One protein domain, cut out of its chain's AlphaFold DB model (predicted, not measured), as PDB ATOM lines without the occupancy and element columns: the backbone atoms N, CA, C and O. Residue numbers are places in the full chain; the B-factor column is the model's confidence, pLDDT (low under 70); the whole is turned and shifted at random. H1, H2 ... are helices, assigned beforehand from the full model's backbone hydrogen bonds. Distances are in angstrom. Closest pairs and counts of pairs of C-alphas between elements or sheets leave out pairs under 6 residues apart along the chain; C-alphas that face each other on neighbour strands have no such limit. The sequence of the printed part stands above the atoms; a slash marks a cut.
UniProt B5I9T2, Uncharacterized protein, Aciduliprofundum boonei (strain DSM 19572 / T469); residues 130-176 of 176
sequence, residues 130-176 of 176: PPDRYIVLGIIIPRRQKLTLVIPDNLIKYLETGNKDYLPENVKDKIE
ATOM      1  N   PRO A 130     162.943 316.408 194.304       88.56
ATOM      2  CA  PRO A 130     163.024 316.978 192.957       88.56
ATOM      3  C   PRO A 130     163.633 318.396 192.914       88.56
ATOM      4  O   PRO A 130     163.380 319.189 193.826       88.56
ATOM      5  N   PRO A 131     164.376 318.755 191.845       87.44
ATOM      6  CA  PRO A 131     165.024 320.064 191.690       87.44
ATOM      7  C   PRO A 131     164.043 321.246 191.773       87.44
ATOM      8  O   PRO A 131     164.357 322.261 192.394       87.44
ATOM      9  N   ASP A 132     162.833 321.087 191.234       88.62
ATOM     10  CA  ASP A 132     161.813 322.143 191.156       88.62
ATOM     11  C   ASP A 132     161.434 322.690 192.538       88.62
ATOM     12  O   ASP A 132     161.254 323.894 192.724       88.62
ATOM     13  N   ARG A 133     161.406 321.817 193.553       88.62
ATOM     14  CA  ARG A 133     161.073 322.205 194.930       88.62
ATOM     15  C   ARG A 133     162.129 323.124 195.537       88.62
ATOM     16  O   ARG A 133     161.781 324.039 196.280       88.62
ATOM     17  N   TYR A 134     163.406 322.930 195.199       89.25
ATOM     18  CA  TYR A 134     164.484 323.814 195.652       89.25
ATOM     19  C   TYR A 134     164.427 325.179 194.971       89.25
ATOM     20  O   TYR A 134     164.731 326.184 195.610       89.25
ATOM     21  N   ILE A 135     164.027 325.222 193.696       87.69
ATOM     22  CA  ILE A 135     163.856 326.473 192.949       87.69
ATOM     23  C   ILE A 135     162.755 327.307 193.604       87.69
ATOM     24  O   ILE A 135     162.982 328.471 193.938       87.69
ATOM     25  N   VAL A 136     161.604 326.690 193.884       87.56
ATOM     26  CA  VAL A 136     160.490 327.339 194.587       87.56
ATOM     27  C   VAL A 136     160.935 327.838 195.964       87.56
ATOM     28  O   VAL A 136     160.757 329.015 196.275       87.56
ATOM     29  N   LEU A 137     161.609 327.002 196.763       87.75
ATOM     30  CA  LEU A 137     162.153 327.424 198.060       87.75
ATOM     31  C   LEU A 137     163.108 328.620 197.922       87.75
ATOM     32  O   LEU A 137     163.083 329.559 198.721       87.75
ATOM     33  N   GLY A 138     163.940 328.598 196.882       85.25
ATOM     34  CA  GLY A 138     164.879 329.657 196.546       85.25
ATOM     35  C   GLY A 138     164.199 330.984 196.218       85.25
ATOM     36  O   GLY A 138     164.781 332.031 196.484       85.25
ATOM     37  N   ILE A 139     162.976 330.983 195.700       86.19
ATOM     38  CA  ILE A 139     162.225 332.213 195.412       86.19
ATOM     39  C   ILE A 139     161.581 332.766 196.691       86.19
ATOM     40  O   ILE A 139     161.603 333.973 196.922       86.19
ATOM     41  N   ILE A 140     161.060 331.883 197.543       88.06
ATOM     42  CA  ILE A 140     160.242 332.247 198.711       88.06
ATOM     43  C   ILE A 140     161.091 332.706 199.892       88.06
ATOM     44  O   ILE A 140     160.721 333.632 200.616       88.06
ATOM     45  N   ILE A 141     162.229 332.050 200.116       87.56
ATOM     46  CA  ILE A 141     163.017 332.282 201.322       87.56
ATOM     47  C   ILE A 141     163.724 333.650 201.242       87.56
ATOM     48  O   ILE A 141     164.502 333.902 200.312       87.56
ATOM     49  N   PRO A 142     163.549 334.535 202.243       88.25
ATOM     50  CA  PRO A 142     164.232 335.821 202.290       88.25
ATOM     51  C   PRO A 142     165.749 335.646 202.429       88.25
ATOM     52  O   PRO A 142     166.244 334.693 203.033       88.25
ATOM     53  N   ARG A 143     166.518 336.630 201.939       87.12
ATOM     54  CA  ARG A 143     167.997 336.604 201.961       87.12
ATOM     55  C   ARG A 143     168.577 336.267 203.339       87.12
ATOM     56  O   ARG A 143     169.524 335.496 203.430       87.12
ATOM     57  N   ARG A 144     167.978 336.788 204.416       86.94
ATOM     58  CA  ARG A 144     168.404 336.504 205.798       86.94
ATOM     59  C   ARG A 144     168.293 335.021 206.158       86.94
ATOM     60  O   ARG A 144     169.196 334.485 206.790       86.94
ATOM     61  N   GLN A 145     167.225 334.346 205.744       87.19
ATOM     62  CA  GLN A 145     167.036 332.917 206.001       87.19
ATOM     63  C   GLN A 145     167.945 332.060 205.112       87.19
ATOM     64  O   GLN A 145     168.495 331.077 205.590       87.19
ATOM     65  N   LYS A 146     168.235 332.486 203.873       85.38
ATOM     66  CA  LYS A 146     169.277 331.855 203.037       85.38
ATOM     67  C   LYS A 146     170.668 331.944 203.679       85.38
ATOM     68  O   LYS A 146     171.421 330.975 203.679       85.38
ATOM     69  N   LEU A 147     170.994 333.098 204.266       84.75
ATOM     70  CA  LEU A 147     172.265 333.344 204.961       84.75
ATOM     71  C   LEU A 147     172.352 332.669 206.328       84.75
ATOM     72  O   LEU A 147     173.437 332.304 206.762       84.75
ATOM     73  N   THR A 148     171.242 332.445 207.013       86.12
ATOM     74  CA  THR A 148     171.261 331.775 208.321       86.12
ATOM     75  C   THR A 148     170.953 330.289 208.228       86.12
ATOM     76  O   THR A 148     171.168 329.594 209.213       86.12
ATOM     77  N   LEU A 149     170.449 329.799 207.088       89.25
ATOM     78  CA  LEU A 149     169.846 328.466 206.918       89.25
ATOM     79  C   LEU A 149     168.836 328.126 208.024       89.25
ATOM     80  O   LEU A 149     168.639 326.961 208.358       89.25
ATOM     81  N   VAL A 150     168.230 329.151 208.631       90.81
ATOM     82  CA  VAL A 150     167.132 328.982 209.578       90.81
ATOM     83  C   VAL A 150     165.851 329.078 208.770       90.81
ATOM     84  O   VAL A 150     165.463 330.171 208.355       90.81
ATOM     85  N   ILE A 151     165.256 327.926 208.484       89.00
ATOM     86  CA  ILE A 151     164.120 327.795 207.571       89.00
ATOM     87  C   ILE A 151     162.897 327.368 208.389       89.00
ATOM     88  O   ILE A 151     163.035 326.507 209.244       89.00
ATOM     89  N   PRO A 152     161.711 327.951 208.168       88.19
ATOM     90  CA  PRO A 152     160.475 327.482 208.789       88.19
ATOM     91  C   PRO A 152     160.139 326.010 208.473       88.19
ATOM     92  O   PRO A 152     160.244 325.582 207.321       88.19
ATOM     93  N   ASP A 153     159.655 325.261 209.468       88.12
ATOM     94  CA  ASP A 153     159.334 323.828 209.357       88.12
ATOM     95  C   ASP A 153     158.324 323.510 208.244       88.12
ATOM     96  O   ASP A 153     158.405 322.462 207.607       88.12
ATOM     97  N   ASN A 154     157.369 324.406 207.969       88.81
ATOM     98  CA  ASN A 154     156.421 324.238 206.864       88.81
ATOM     99  C   ASN A 154     157.137 324.211 205.507       88.81
ATOM    100  O   ASN A 154     156.837 323.363 204.674       88.81
ATOM    101  N   LEU A 155     158.140 325.062 205.292       89.81
ATOM    102  CA  LEU A 155     158.911 325.051 204.048       89.81
ATOM    103  C   LEU A 155     159.771 323.784 203.924       89.81
ATOM    104  O   LEU A 155     159.917 323.253 202.825       89.81
ATOM    105  N   ILE A 156     160.275 323.247 205.039       88.88
ATOM    106  CA  ILE A 156     160.947 321.938 205.051       88.88
ATOM    107  C   ILE A 156     159.956 320.814 204.706       88.88
ATOM    108  O   ILE A 156     160.253 319.974 203.858       88.88
ATOM    109  N   LYS A 157     158.737 320.839 205.258       89.19
ATOM    110  CA  LYS A 157     157.672 319.890 204.890       89.19
ATOM    111  C   LYS A 157     157.269 320.003 203.423       89.19
ATOM    112  O   LYS A 157     157.021 318.975 202.795       89.19
ATOM    113  N   TYR A 158     157.231 321.207 202.850       91.38
ATOM    114  CA  TYR A 158     157.034 321.389 201.409       91.38
ATOM    115  C   TYR A 158     158.163 320.728 200.613       91.38
ATOM    116  O   TYR A 158     157.900 320.008 199.653       91.38
ATOM    117  N   LEU A 159     159.415 320.928 201.027       89.75
ATOM    118  CA  LEU A 159     160.572 320.325 200.372       89.75
ATOM    119  C   LEU A 159     160.452 318.786 200.342       89.75
ATOM    120  O   LEU A 159     160.622 318.163 199.291       89.75
ATOM    121  N   GLU A 160     160.077 318.185 201.471       87.62
ATOM    122  CA  GLU A 160     159.914 316.735 201.638       87.62
ATOM    123  C   GLU A 160     158.700 316.177 200.875       87.62
ATOM    124  O   GLU A 160     158.821 315.230 200.096       87.62
ATOM    125  N   THR A 161     157.522 316.775 201.060       88.19
ATOM    126  CA  THR A 161     156.243 316.219 200.581       88.19
ATOM    127  C   THR A 161     155.833 316.731 199.204       88.19
ATOM    128  O   THR A 161     155.134 316.039 198.470       88.19
ATOM    129  N   GLY A 162     156.266 317.934 198.831       86.31
ATOM    130  CA  GLY A 162     155.779 318.658 197.658       86.31
ATOM    131  C   GLY A 162     154.382 319.256 197.824       86.31
ATOM    132  O   GLY A 162     153.876 319.832 196.864       86.31
ATOM    133  N   ASN A 163     153.753 319.144 199.002       89.75
ATOM    134  CA  ASN A 163     152.414 319.685 199.207       89.75
ATOM    135  C   ASN A 163     152.450 321.223 199.251       89.75
ATOM    136  O   ASN A 163     152.994 321.814 200.190       89.75
ATOM    137  N   LYS A 164     151.826 321.857 198.247       87.75
ATOM    138  CA  LYS A 164     151.704 323.314 198.119       87.75
ATOM    139  C   LYS A 164     151.013 323.958 199.323       87.75
ATOM    140  O   LYS A 164     151.275 325.127 199.570       87.75
ATOM    141  N   ASP A 165     150.218 323.233 200.112       89.00
ATOM    142  CA  ASP A 165     149.535 323.761 201.302       89.00
ATOM    143  C   ASP A 165     150.486 324.394 202.313       89.00
ATOM    144  O   ASP A 165     150.127 325.368 202.974       89.00
ATOM    145  N   TYR A 166     151.712 323.874 202.383       89.31
ATOM    146  CA  TYR A 166     152.759 324.375 203.262       89.31
ATOM    147  C   TYR A 166     153.420 325.674 202.770       89.31
ATOM    148  O   TYR A 166     154.194 326.282 203.518       89.31
ATOM    149  N   LEU A 167     153.136 326.102 201.536       87.88
ATOM    150  CA  LEU A 167     153.592 327.375 200.987       87.88
ATOM    151  C   LEU A 167     152.730 328.532 201.516       87.88
ATOM    152  O   LEU A 167     151.537 328.355 201.767       87.88
ATOM    153  N   PRO A 168     153.302 329.734 201.669       85.06
ATOM    154  CA  PRO A 168     152.517 330.914 202.000       85.06
ATOM    155  C   PRO A 168     151.583 331.297 200.836       85.06
ATOM    156  O   PRO A 168     151.924 331.113 199.666       85.06
ATOM    157  N   GLU A 169     150.393 331.810 201.161       82.00
ATOM    158  CA  GLU A 169     149.299 332.071 200.202       82.00
ATOM    159  C   GLU A 169     149.733 332.964 199.038       82.00
ATOM    160  O   GLU A 169     149.536 332.611 197.882       82.00
ATOM    161  N   ASN A 170     150.478 334.029 199.334       77.62
ATOM    162  CA  ASN A 170     151.020 334.975 198.353       77.62
ATOM    163  C   ASN A 170     151.949 334.361 197.282       77.62
ATOM    164  O   ASN A 170     152.372 335.061 196.356       77.62
ATOM    165  N   VAL A 171     152.337 333.095 197.446       78.00
ATOM    166  CA  VAL A 171     153.155 332.342 196.496       78.00
ATOM    167  C   VAL A 171     152.359 331.240 195.801       78.00
ATOM    168  O   VAL A 171     152.678 330.921 194.657       78.00
ATOM    169  N   LYS A 172     151.323 330.683 196.442       74.56
ATOM    170  CA  LYS A 172     150.442 329.681 195.821       74.56
ATOM    171  C   LYS A 172     149.858 330.218 194.513       74.56
ATOM    172  O   LYS A 172     149.997 329.560 193.488       74.56
ATOM    173  N   ASP A 173     149.402 331.468 194.538       65.25
ATOM    174  CA  ASP A 173     148.790 332.170 193.401       65.25
ATOM    175  C   ASP A 173     149.762 332.470 192.242       65.25
ATOM    176  O   ASP A 173     149.350 332.917 191.177       65.25
ATOM    177  N   LYS A 174     151.075 332.281 192.442       65.12
ATOM    178  CA  LYS A 174     152.121 332.557 191.438       65.12
ATOM    179  C   LYS A 174     152.708 331.297 190.800       65.12
ATOM    180  O   LYS A 174     153.583 331.417 189.944       65.12
ATOM    181  N   ILE A 175     152.318 330.113 191.278       65.56
ATOM    182  CA  ILE A 175     152.839 328.803 190.840       65.56
ATOM    183  C   ILE A 175     151.686 327.917 190.306       65.56
ATOM    184  O   ILE A 175     151.812 326.690 190.222       65.56
ATOM    185  N   GLU A 176     150.539 328.518 189.994       54.16
ATOM    186  CA  GLU A 176     149.513 327.955 189.100       54.16
ATOM    187  C   GLU A 176     149.760 328.432 187.668       54.16
ATOM    188  O   GLU A 176     149.638 327.577 186.763       54.16
TER     189      GLU A 176
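Overview. This is residues 130 to 176 of the 176 residues of an uncharacterized protein of Aciduliprofundum boonei (strain DSM 19572 / T469) (UniProt B5I9T2). Two short helices, H1 and H3, stand side by side and run opposite ways; the chain between them swings out in a wide loop that holds the small helix H2. Past H3 it folds back to the last short turn, H4, near the end of H1. The printed part has 47 residues with four named helices, H1 to H4 in chain order, and no named strand: all helix. It is compact, with a radius of gyration of the C-alphas of 10.1 A and spans of 28 by 20 by 18 A.

Arrangement. H1, residues 131 to 140, touches H3, residues 153 to 161, at a shallow tilt of 21 degrees, opposite ways; their closest C-alphas, of Arg 133 and Leu 159, are 5.8 A apart. H2, residues 143 to 148, touches no helix and is only just apart from H1, at 8.1 A. H4, residues 169 to 172, is close to H1 but not clearly touching: the closest C-alphas, of Ile 140 and Val 171, are 7.4 A apart. Every O i to N i+4 pair is within hydrogen-bond range in H1, H2 and H3; H4 is too short for one.

Along the chain. H1 begins at C-alpha 131 (165.024, 320.064, 191.690) and is 14.9 A long; H3 is 12.0 A long. H4 ends at C-alpha 172 (150.442, 329.681, 195.821).

Size, cuts and confidence. The farthest C-alphas, of Thr 148 and Glu 176, are 29.3 A apart. The printed part has no cut and no long link; pLDDT is under 70 at residues 173 to 176.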